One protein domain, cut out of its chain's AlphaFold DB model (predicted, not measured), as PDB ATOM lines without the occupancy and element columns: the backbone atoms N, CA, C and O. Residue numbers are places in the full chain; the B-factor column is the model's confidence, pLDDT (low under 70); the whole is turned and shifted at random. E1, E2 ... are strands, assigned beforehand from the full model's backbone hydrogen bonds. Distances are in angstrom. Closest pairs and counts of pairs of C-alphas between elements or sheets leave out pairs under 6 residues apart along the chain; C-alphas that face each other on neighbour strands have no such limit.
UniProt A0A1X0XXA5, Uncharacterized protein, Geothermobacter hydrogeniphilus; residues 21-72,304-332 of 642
ATOM      1  N   ALA A  21     -45.687 -60.394  26.240       35.69
ATOM      2  CA  ALA A  21     -45.035 -59.835  27.406       35.69
ATOM      3  C   ALA A  21     -46.087 -59.349  28.415       35.69
ATOM      4  O   ALA A  21     -46.925 -58.510  28.087       35.69
ATOM      5  N   LEU A  22     -46.046 -59.872  29.643       41.22
ATOM      6  CA  LEU A  22     -46.574 -59.111  30.765       41.22
ATOM      7  C   LEU A  22     -45.741 -57.831  30.779       41.22
ATOM      8  O   LEU A  22     -44.548 -57.893  31.068       41.22
ATOM      9  N   ALA A  23     -46.324 -56.711  30.360       47.50
ATOM     10  CA  ALA A  23     -45.685 -55.414  30.488       47.50
ATOM     11  C   ALA A  23     -45.375 -55.216  31.977       47.50
ATOM     12  O   ALA A  23     -46.285 -55.055  32.791       47.50
ATOM     13  N   ILE A  24     -44.098 -55.321  32.352       57.41
ATOM     14  CA  ILE A  24     -43.657 -55.056  33.719       57.41
ATOM     15  C   ILE A  24     -43.629 -53.538  33.858       57.41
ATOM     16  O   ILE A  24     -42.643 -52.870  33.540       57.41
ATOM     17  N   LEU A  25     -44.769 -52.999  34.280       66.06
ATOM     18  CA  LEU A  25     -44.916 -51.597  34.620       66.06
ATOM     19  C   LEU A  25     -44.006 -51.291  35.810       66.06
ATOM     20  O   LEU A  25     -44.076 -51.943  36.851       66.06
ATOM     21  N   THR A  26     -43.127 -50.316  35.635       71.94
ATOM     22  CA  THR A  26     -42.180 -49.881  36.667       71.94
ATOM     23  C   THR A  26     -42.430 -48.413  36.962       71.94
ATOM     24  O   THR A  26     -42.847 -47.654  36.084       71.94
ATOM     25  N   CYS A  27     -42.175 -48.005  38.194       72.94
ATOM     26  CA  CYS A  27     -42.184 -46.608  38.586       72.94
ATOM     27  C   CYS A  27     -40.924 -46.275  39.377       72.94
ATOM     28  O   CYS A  27     -40.276 -47.158  39.944       72.94
ATOM     29  N   GLY A  28     -40.595 -44.991  39.432       74.75
ATOM     30  CA  GLY A  28     -39.540 -44.507  40.298       74.75
ATOM     31  C   GLY A  28     -39.530 -42.995  40.419       74.75
ATOM     32  O   GLY A  28     -40.099 -42.297  39.578       74.75
ATOM     33  N   ALA A  29     -38.902 -42.524  41.486       73.12
ATOM     34  CA  ALA A  29     -38.682 -41.119  41.777       73.12
ATOM     35  C   ALA A  29     -37.301 -40.967  42.410       73.12
ATOM     36  O   ALA A  29     -36.918 -41.784  43.240       73.12
ATOM     37  N   ASP A  30     -36.584 -39.923  42.015       71.44
ATOM     38  CA  ASP A  30     -35.301 -39.540  42.602       71.44
ATOM     39  C   ASP A  30     -35.551 -38.946  43.999       71.44
ATOM     40  O   ASP A  30     -36.118 -37.854  44.125       71.44
ATOM     41  N   LEU A  31     -35.226 -39.705  45.052       75.88
ATOM     42  CA  LEU A  31     -35.548 -39.347  46.439       75.88
ATOM     43  C   LEU A  31     -34.418 -38.591  47.125       75.88
ATOM     44  O   LEU A  31     -34.676 -37.803  48.039       75.88
ATOM     45  N   ASN A  32     -33.179 -38.850  46.723       73.06
ATOM     46  CA  ASN A  32     -31.995 -38.238  47.310       73.06
ATOM     47  C   ASN A  32     -31.535 -36.979  46.532       73.06
ATOM     48  O   ASN A  32     -30.687 -36.235  47.032       73.06
ATOM     49  N   GLY A  33     -32.142 -36.692  45.374       63.31
ATOM     50  CA  GLY A  33     -31.928 -35.489  44.574       63.31
ATOM     51  C   GLY A  33     -30.599 -35.471  43.823       63.31
ATOM     52  O   GLY A  33     -30.130 -34.392  43.449       63.31
ATOM     53  N   ASP A  34     -29.962 -36.625  43.635       59.47
ATOM     54  CA  ASP A  34     -28.709 -36.740  42.889       59.47
ATOM     55  C   ASP A  34     -28.931 -36.886  41.369       59.47
ATOM     56  O   ASP A  34     -27.980 -36.815  40.584       59.47
ATOM     57  N   GLY A  35     -30.194 -36.965  40.942       55.56
ATOM     58  CA  GLY A  35     -30.618 -37.167  39.564       55.56
ATOM     59  C   GLY A  35     -30.803 -38.639  39.196       55.56
ATOM     60  O   GLY A  35     -30.932 -38.924  37.994       55.56
ATOM     61  N   PHE A  36     -30.748 -39.565  40.163       56.69
ATOM     62  CA  PHE A  36     -30.728 -41.014  39.953       56.69
ATOM     63  C   PHE A  36     -31.984 -41.688  40.519       56.69
ATOM     64  O   PHE A  36     -32.726 -41.146  41.327       56.69
ATOM     65  N   THR A  37     -32.265 -42.885  40.011       58.22
ATOM     66  CA  THR A  37     -33.283 -43.790  40.559       58.22
ATOM     67  C   THR A  37     -32.646 -45.175  40.667       58.22
ATOM     68  O   THR A  37     -33.043 -46.109  39.967       58.22
ATOM     69  N   ASP A  38     -31.544 -45.270  41.408       52.19
ATOM     70  CA  ASP A  38     -30.662 -46.446  41.442       52.19
ATOM     71  C   ASP A  38     -30.661 -47.164  42.796       52.19
ATOM     72  O   ASP A  38     -30.183 -48.297  42.901       52.19
ATOM     73  N   THR A  39     -31.282 -46.579  43.819       56.28
ATOM     74  CA  THR A  39     -31.484 -47.258  45.096       56.28
ATOM     75  C   THR A  39     -32.754 -48.120  45.085       56.28
ATOM     76  O   THR A  39     -33.752 -47.809  44.429       56.28
ATOM     77  N   GLN A  40     -32.760 -49.207  45.872       55.59
ATOM     78  CA  GLN A  40     -33.938 -50.084  46.036       55.59
ATOM     79  C   GLN A  40     -35.192 -49.345  46.541       55.59
ATOM     80  O   GLN A  40     -36.295 -49.872  46.439       55.59
ATOM     81  N   THR A  41     -35.036 -48.147  47.107       63.28
ATOM     82  CA  THR A  41     -36.138 -47.311  47.600       63.28
ATOM     83  C   THR A  41     -36.684 -46.330  46.563       63.28
ATOM     84  O   THR A  41     -37.756 -45.769  46.778       63.28
ATOM     85  N   GLU A  42     -35.977 -46.122  45.451       68.19
ATOM     86  CA  GLU A  42     -36.317 -45.139  44.410       68.19
ATOM     87  C   GLU A  42     -37.033 -45.748  43.211       68.19
ATOM     88  O   GLU A  42     -37.688 -45.023  42.467       68.19
ATOM     89  N   THR A  43     -36.944 -47.066  43.019       66.06
ATOM     90  CA  THR A  43     -37.642 -47.788  41.948       66.06
ATOM     91  C   THR A  43     -38.412 -48.977  42.490       66.06
ATOM     92  O   THR A  43     -37.992 -49.636  43.439       66.06
ATOM     93  N   ALA A  44     -39.559 -49.267  41.882       67.44
ATOM     94  CA  ALA A  44     -40.334 -50.447  42.222       67.44
ATOM     95  C   ALA A  44     -41.193 -50.935  41.057       67.44
ATOM     96  O   ALA A  44     -41.590 -50.175  40.168       67.44
ATOM     97  N   THR A  45     -41.534 -52.219  41.111       73.06
ATOM     98  CA  THR A  45     -42.541 -52.812  40.236       73.06
ATOM     99  C   THR A  45     -43.919 -52.298  40.624       73.06
ATOM    100  O   THR A  45     -44.302 -52.342  41.796       73.06
ATOM    101  N   CYS A  46     -44.677 -51.833  39.637       76.44
ATOM    102  CA  CYS A  46     -46.052 -51.423  39.846       76.44
ATOM    103  C   CYS A  46     -46.965 -52.622  40.089       76.44
ATOM    104  O   CYS A  46     -46.785 -53.696  39.514       76.44
ATOM    105  N   ALA A  47     -47.982 -52.406  40.915       82.38
ATOM    106  CA  ALA A  47     -49.048 -53.365  41.155       82.38
ATOM    107  C   ALA A  47     -50.375 -52.789  40.669       82.38
ATOM    108  O   ALA A  47     -50.600 -51.590  40.766       82.38
ATOM    109  N   THR A  48     -51.288 -53.622  40.187       81.75
ATOM    110  CA  THR A  48     -52.649 -53.171  39.887       81.75
ATOM    111  C   THR A  48     -53.508 -53.324  41.140       81.75
ATOM    112  O   THR A  48     -53.607 -54.423  41.687       81.75
ATOM    113  N   ALA A  49     -54.134 -52.236  41.592       84.88
ATOM    114  CA  ALA A  49     -54.987 -52.216  42.779       84.88
ATOM    115  C   ALA A  49     -56.365 -51.594  42.464       84.88
ATOM    116  O   ALA A  49     -56.455 -50.675  41.643       84.88
ATOM    117  N   PRO A  50     -57.464 -52.092  43.061       90.69
ATOM    118  CA  PRO A  50     -58.781 -51.484  42.908       90.69
ATOM    119  C   PRO A  50     -58.846 -50.119  43.604       90.69
ATOM    120  O   PRO A  50     -58.235 -49.910  44.650       90.69
ATOM    121  N   VAL A  51     -59.592 -49.186  43.013       89.19
ATOM    122  CA  VAL A  51     -59.902 -47.896  43.639       89.19
ATOM    123  C   VAL A  51     -60.849 -48.133  44.808       89.19
ATOM    124  O   VAL A  51     -61.888 -48.769  44.629       89.19
ATOM    125  N   HIS A  52     -60.514 -47.590  45.977       88.38
ATOM    126  CA  HIS A  52     -61.317 -47.731  47.184       88.38
ATOM    127  C   HIS A  52     -62.730 -47.184  46.961       88.38
ATOM    128  O   HIS A  52     -62.901 -46.041  46.525       88.38
ATOM    129  N   ASN A  53     -63.744 -48.014  47.224       83.75
ATOM    130  CA  ASN A  53     -65.154 -47.731  46.924       83.75
ATOM    131  C   ASN A  53     -65.445 -47.373  45.444       83.75
ATOM    132  O   ASN A  53     -66.483 -46.791  45.123       83.75
ATOM    133  N   GLY A  54     -64.547 -47.741  44.524       80.50
ATOM    134  CA  GLY A  54     -64.682 -47.590  43.077       80.50
ATOM    135  C   GLY A  54     -64.934 -48.920  42.357       80.50
ATOM    136  O   GLY A  54     -64.831 -49.999  42.930       80.50
ATOM    137  N   GLN A  55     -65.271 -48.847  41.066       76.94
ATOM    138  CA  GLN A  55     -65.483 -50.034  40.213       76.94
ATOM    139  C   GLN A  55     -64.299 -50.340  39.285       76.94
ATOM    140  O   GLN A  55     -64.366 -51.269  38.483       76.94
ATOM    141  N   THR A  56     -63.235 -49.541  39.346       86.50
ATOM    142  CA  THR A  56     -62.087 -49.628  38.440       86.50
ATOM    143  C   THR A  56     -60.818 -49.975  39.207       86.50
ATOM    144  O   THR A  56     -60.697 -49.689  40.397       86.50
ATOM    145  N   SER A  57     -59.862 -50.596  38.519       84.19
ATOM    146  CA  SER A  57     -58.501 -50.786  39.022       84.19
ATOM    147  C   SER A  57     -57.549 -49.831  38.322       84.19
ATOM    148  O   SER A  57     -57.774 -49.458  37.169       84.19
ATOM    149  N   GLN A  58     -56.508 -49.416  39.035       83.94
ATOM    150  CA  GLN A  58     -55.462 -48.535  38.531       83.94
ATOM    151  C   GLN A  58     -54.090 -49.094  38.901       83.94
ATOM    152  O   GLN A  58     -53.953 -49.867  39.853       83.94
ATOM    153  N   ASP A  59     -53.082 -48.699  38.131       84.00
ATOM    154  CA  ASP A  59     -51.699 -49.041  38.433       84.00
ATOM    155  C   ASP A  59     -51.202 -48.198  39.610       84.00
ATOM    156  O   ASP A  59     -51.350 -46.976  39.643       84.00
ATOM    157  N   PHE A  60     -50.616 -48.877  40.585       84.06
ATOM    158  CA  PHE A  60     -50.138 -48.339  41.843       84.06
ATOM    159  C   PHE A  60     -48.619 -48.446  41.915       84.06
ATOM    160  O   PHE A  60     -48.043 -49.530  41.775       84.06
ATOM    161  N   CYS A  61     -47.984 -47.311  42.193       84.81
ATOM    162  CA  CYS A  61     -46.560 -47.231  42.460       84.81
ATOM    163  C   CYS A  61     -46.288 -47.215  43.975       84.81
ATOM    164  O   CYS A  61     -46.705 -46.267  44.643       84.81
ATOM    165  N   PRO A  62     -45.547 -48.183  44.538       83.69
ATOM    166  CA  PRO A  62     -45.268 -48.202  45.974       83.69
ATOM    167  C   PRO A  62     -44.189 -47.189  46.407       83.69
ATOM    168  O   PRO A  62     -44.087 -46.881  47.594       83.69
ATOM    169  N   VAL A  63     -43.402 -46.630  45.479       81.38
ATOM    170  CA  VAL A  63     -42.416 -45.575  45.786       81.38
ATOM    171  C   VAL A  63     -43.148 -44.299  46.209       81.38
ATOM    172  O   VAL A  63     -43.997 -43.801  45.469       81.38
ATOM    173  N   GLN A  64     -42.812 -43.771  47.394       83.56
ATOM    174  CA  GLN A  64     -43.474 -42.619  48.038       83.56
ATOM    175  C   GLN A  64     -44.996 -42.759  48.196       83.56
ATOM    176  O   GLN A  64     -45.711 -41.755  48.248       83.56
ATOM    177  N   ALA A  65     -45.508 -43.988  48.280       88.12
ATOM    178  CA  ALA A  65     -46.904 -44.187  48.628       88.12
ATOM    179  C   ALA A  65     -47.182 -43.665  50.045       88.12
ATOM    180  O   ALA A  65     -46.384 -43.855  50.965       88.12
ATOM    181  N   VAL A  66     -48.325 -43.008  50.212       91.94
ATOM    182  CA  VAL A  66     -48.783 -42.469  51.493       91.94
ATOM    183  C   VAL A  66     -50.173 -42.997  51.811       91.94
ATOM    184  O   VAL A  66     -50.989 -43.231  50.914       91.94
ATOM    185  N   ASP A  67     -50.445 -43.165  53.102       93.75
ATOM    186  CA  ASP A  67     -51.765 -43.566  53.569       93.75
ATOM    187  C   ASP A  67     -52.763 -42.438  53.311       93.75
ATOM    188  O   ASP A  67     -52.512 -41.262  53.605       93.75
ATOM    189  N   CYS A  68     -53.914 -42.794  52.752       91.31
ATOM    190  CA  CYS A  68     -54.984 -41.839  52.574       91.31
ATOM    191  C   CYS A  68     -55.611 -41.450  53.912       91.31
ATOM    192  O   CYS A  68     -55.674 -42.228  54.864       91.31
ATOM    193  N   VAL A  69     -56.137 -40.230  53.966       90.81
ATOM    194  CA  VAL A  69     -56.782 -39.696  55.163       90.81
ATOM    195  C   VAL A  69     -58.289 -39.827  55.008       90.81
ATOM    196  O   VAL A  69     -58.848 -39.409  53.995       90.81
ATOM    197  N   ALA A  70     -58.947 -40.416  56.007       88.56
ATOM    198  CA  ALA A  70     -60.402 -40.496  56.042       88.56
ATOM    199  C   ALA A  70     -61.007 -39.095  56.211       88.56
ATOM    200  O   ALA A  70     -60.599 -38.334  57.096       88.56
ATOM    201  N   ASP A  71     -62.007 -38.776  55.399       86.38
ATOM    202  CA  ASP A  71     -62.792 -37.560  55.551       86.38
ATOM    203  C   ASP A  71     -63.556 -37.601  56.885       86.38
ATOM    204  O   ASP A  71     -63.968 -38.657  57.381       86.38
ATOM    205  N   THR A  72     -63.759 -36.424  57.479       87.38
ATOM    206  CA  THR A  72     -64.440 -36.295  58.771       87.38
ATOM    207  C   THR A  72     -65.663 -35.398  58.684       87.38
ATOM    208  O   THR A  72     -65.700 -34.425  57.931       87.38
ATOM    209  N   CYS A 304     -56.417 -38.309  49.292       90.50
ATOM    210  CA  CYS A 304     -54.969 -38.444  49.224       90.50
ATOM    211  C   CYS A 304     -54.271 -37.150  49.687       90.50
ATOM    212  O   CYS A 304     -54.509 -36.088  49.110       90.50
ATOM    213  N   PRO A 305     -53.369 -37.203  50.683       91.50
ATOM    214  CA  PRO A 305     -52.651 -36.014  51.143       91.50
ATOM    215  C   PRO A 305     -51.579 -35.534  50.151       91.50
ATOM    216  O   PRO A 305     -51.205 -34.365  50.178       91.50
ATOM    217  N   ALA A 306     -51.100 -36.407  49.255       84.06
ATOM    218  CA  ALA A 306     -50.099 -36.056  48.245       84.06
ATOM    219  C   ALA A 306     -50.671 -35.262  47.054       84.06
ATOM    220  O   ALA A 306     -49.906 -34.754  46.239       84.06
ATOM    221  N   GLY A 307     -51.999 -35.141  46.932       87.25
ATOM    222  CA  GLY A 307     -52.648 -34.399  45.851       87.25
ATOM    223  C   GLY A 307     -53.929 -35.063  45.356       87.25
ATOM    224  O   GLY A 307     -54.569 -35.833  46.064       87.25
ATOM    225  N   ASN A 308     -54.312 -34.770  44.113       88.75
ATOM    226  CA  ASN A 308     -55.531 -35.304  43.502       88.75
ATOM    227  C   ASN A 308     -55.308 -36.707  42.907       88.75
ATOM    228  O   ASN A 308     -55.431 -36.903  41.699       88.75
ATOM    229  N   TYR A 309     -54.938 -37.661  43.761       89.38
ATOM    230  CA  TYR A 309     -54.723 -39.061  43.398       89.38
ATOM    231  C   TYR A 309     -55.802 -39.942  44.028       89.38
ATOM    232  O   TYR A 309     -56.269 -39.672  45.137       89.38
ATOM    233  N   ALA A 310     -56.202 -40.997  43.320       89.06
ATOM    234  CA  ALA A 310     -57.166 -41.958  43.837       89.06
ATOM    235  C   ALA A 310     -56.547 -42.792  44.969       89.06
ATOM    236  O   ALA A 310     -55.385 -43.191  44.894       89.06
ATOM    237  N   CYS A 311     -57.337 -43.069  46.003       92.31
ATOM    238  CA  CYS A 311     -56.973 -44.003  47.063       92.31
ATOM    239  C   CYS A 311     -57.281 -45.430  46.607       92.31
ATOM    240  O   CYS A 311     -58.392 -45.704  46.155       92.31
ATOM    241  N   LEU A 312     -56.295 -46.317  46.696       91.62
ATOM    242  CA  LEU A 312     -56.343 -47.682  46.185       91.62
ATOM    243  C   LEU A 312     -56.245 -48.691  47.337       91.62
ATOM    244  O   LEU A 312     -55.506 -48.478  48.302       91.62
ATOM    245  N   ASP A 313     -56.963 -49.807  47.221       89.94
ATOM    246  CA  ASP A 313     -56.921 -50.901  48.194       89.94
ATOM    247  C   ASP A 313     -55.734 -51.825  47.895       89.94
ATOM    248  O   ASP A 313     -55.824 -52.785  47.128       89.94
ATOM    249  N   THR A 314     -54.588 -51.531  48.507       85.50
ATOM    250  CA  THR A 314     -53.318 -52.251  48.293       85.50
ATOM    251  C   THR A 314     -53.157 -53.493  49.178       85.50
ATOM    252  O   THR A 314     -52.140 -54.181  49.107       85.50
ATOM    253  N   GLY A 315     -54.147 -53.790  50.028       82.81
ATOM    254  CA  GLY A 315     -54.074 -54.822  51.071       82.81
ATOM    255  C   GLY A 315     -53.534 -54.318  52.417       82.81
ATOM    256  O   GLY A 315     -53.472 -55.090  53.374       82.81
ATOM    257  N   ALA A 316     -53.170 -53.035  52.511       81.25
ATOM    258  CA  ALA A 316     -52.883 -52.358  53.772       81.25
ATOM    259  C   ALA A 316     -54.167 -52.108  54.593       81.25
ATOM    260  O   ALA A 316     -55.283 -52.202  54.085       81.25
ATOM    261  N   ALA A 317     -54.011 -51.773  55.879       84.19
ATOM    262  CA  ALA A 317     -55.142 -51.483  56.769       84.19
ATOM    263  C   ALA A 317     -55.897 -50.189  56.403       84.19
ATOM    264  O   ALA A 317     -57.056 -50.030  56.781       84.19
ATOM    265  N   VAL A 318     -55.235 -49.271  55.694       87.75
ATOM    266  CA  VAL A 318     -55.794 -48.016  55.180       87.75
ATOM    267  C   VAL A 318     -55.497 -47.953  53.677       87.75
ATOM    268  O   VAL A 318     -54.389 -48.329  53.286       87.75
ATOM    269  N   PRO A 319     -56.439 -47.494  52.831       91.25
ATOM    270  CA  PRO A 319     -56.181 -47.281  51.410       91.25
ATOM    271  C   PRO A 319     -54.998 -46.339  51.185       91.25
ATOM    272  O   PRO A 319     -54.812 -45.379  51.935       91.25
ATOM    273  N   GLN A 320     -54.219 -46.579  50.136       92.44
ATOM    274  CA  GLN A 320     -52.997 -45.824  49.854       92.44
ATOM    275  C   GLN A 320     -53.081 -45.118  48.508       92.44
ATOM    276  O   GLN A 320     -53.749 -45.579  47.584       92.44
ATOM    277  N   CYS A 321     -52.374 -44.004  48.377       92.38
ATOM    278  CA  CYS A 321     -52.212 -43.298  47.113       92.38
ATOM    279  C   CYS A 321     -50.731 -43.045  46.838       92.38
ATOM    280  O   CYS A 321     -49.907 -43.031  47.752       92.38
ATOM    281  N   SER A 322     -50.390 -42.833  45.569       87.56
ATOM    282  CA  SER A 322     -49.020 -42.545  45.150       87.56
ATOM    283  C   SER A 322     -48.994 -41.415  44.128       87.56
ATOM    284  O   SER A 322     -49.852 -41.391  43.241       87.56
ATOM    285  N   PRO A 323     -48.024 -40.486  44.223       85.62
ATOM    286  CA  PRO A 323     -47.857 -39.430  43.234       85.62
ATOM    287  C   PRO A 323     -47.178 -39.912  41.942       85.62
ATOM    288  O   PRO A 323     -47.173 -39.183  40.947       85.62
ATOM    289  N   ASN A 324     -46.602 -41.119  41.949       82.62
ATOM    290  CA  ASN A 324     -45.719 -41.622  40.903       82.62
ATOM    291  C   ASN A 324     -46.473 -42.473  39.872       82.62
ATOM    292  O   ASN A 324     -47.237 -43.374  40.219       82.62
ATOM    293  N   THR A 325     -46.235 -42.207  38.584       79.19
ATOM    294  CA  THR A 325     -46.898 -42.910  37.477       79.19
ATOM    295  C   THR A 325     -46.125 -44.143  37.036       79.19
ATOM    296  O   THR A 325     -44.905 -44.100  36.878       79.19
ATOM    297  N   CYS A 326     -46.852 -45.213  36.743       75.31
ATOM    298  CA  CYS A 326     -46.303 -46.431  36.170       75.31
ATOM    299  C   CYS A 326     -46.051 -46.281  34.669       75.31
ATOM    300  O   CYS A 326     -46.879 -45.722  33.948       75.31
ATOM    301  N   VAL A 327     -44.913 -46.786  34.189       68.38
ATOM    302  CA  VAL A 327     -44.577 -46.786  32.760       68.38
ATOM    303  C   VAL A 327     -44.169 -48.172  32.284       68.38
ATOM    304  O   VAL A 327     -43.546 -48.944  33.015       68.38
ATOM    305  N   ASP A 328     -44.520 -48.474  31.036       64.50
ATOM    306  CA  ASP A 328     -44.076 -49.687  30.361       64.50
ATOM    307  C   ASP A 328     -42.636 -49.505  29.879       64.50
ATOM    308  O   ASP A 328     -42.330 -48.687  29.005       64.50
ATOM    309  N   VAL A 329     -41.740 -50.276  30.480       57.03
ATOM    310  CA  VAL A 329     -40.309 -50.197  30.211       57.03
ATOM    311  C   VAL A 329     -39.905 -51.014  28.975       57.03
ATOM    312  O   VAL A 329     -38.828 -50.795  28.418       57.03
ATOM    313  N   ALA A 330     -40.775 -51.914  28.499       50.66
ATOM    314  CA  ALA A 330     -40.572 -52.688  27.274       50.66
ATOM    315  C   ALA A 330     -40.937 -51.897  26.003       50.66
ATOM    316  O   ALA A 330     -40.447 -52.213  24.919       50.66
ATOM    317  N   ALA A 331     -41.751 -50.844  26.135       51.41
ATOM    318  CA  ALA A 331     -42.137 -49.945  25.049       51.41
ATOM    319  C   ALA A 331     -42.042 -48.464  25.480       51.41
ATOM    320  O   ALA A 331     -43.060 -47.766  25.536       51.41
ATOM    321  N   PRO A 332     -40.834 -47.943  25.780       50.94
ATOM    322  CA  PRO A 332     -40.674 -46.571  26.241       50.94
ATOM    323  C   PRO A 332     -41.032 -45.596  25.110       50.94
ATOM    324  O   PRO A 332     -40.252 -45.352  24.193       50.94
TER     325      PRO A 332
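Overview. This is residues 21 to 72 and 304 to 332 of the 642 residues of an uncharacterized protein of Geothermobacter hydrogeniphilus (UniProt A0A1X0XXA5). With little regular structure, two small strand hairpins, E1-E2 and E3-E4, join at a bend among long loops, while E5 lies far out; residues 304 to 332 run back from near E5 to E1. The printed part has 81 residues, no named helix and five strands, E1 to E5 in order, holding 19 residues: all strand, both sheets antiparallel. It is compact, radius of gyration of the C-alphas 13.3 A, spanning 39 by 32 by 20 A.

Arrangement. E1, residues 25 to 28, and E2, residues 43 to 45, form an antiparallel hairpin at 159 degrees; N 27 and O 44, 3.0 A apart, are within hydrogen-bond range. E2 runs on into E3, residues 47 to 50, at 63 degrees. E3 and E4, residues 57 to 60, form an antiparallel hairpin at 142 degrees; N 60 and O 47, 2.7 A apart, are within hydrogen-bond range. E5, residues 69 to 72, pairs with no named strand and is apart from E1 to E4. Short antiparallel pairings join residues 25 to 26 with 327 to 328 and 66 to 67 with 320 to 321.

Along the chain. E1, 10.6 A long, begins at C-alpha 25 (-44.916, -51.597, 34.620). E2 measures 7.2 A, E3 10.1 A, E4 9.2 A. E5, 9.1 A, ends at C-alpha 72 (-64.440, -36.295, 58.771).

Size, cuts and confidence. C-alphas 21 and 72, the farthest apart, are 43.8 A apart. Residues 73 to 303 are not printed; C-alphas 72 and 304 are 13.6 A apart. The E1 to E2 link is long. The model's pLDDT is under 70 at residues 21 to 25, 33 to 44 and 327 to 332.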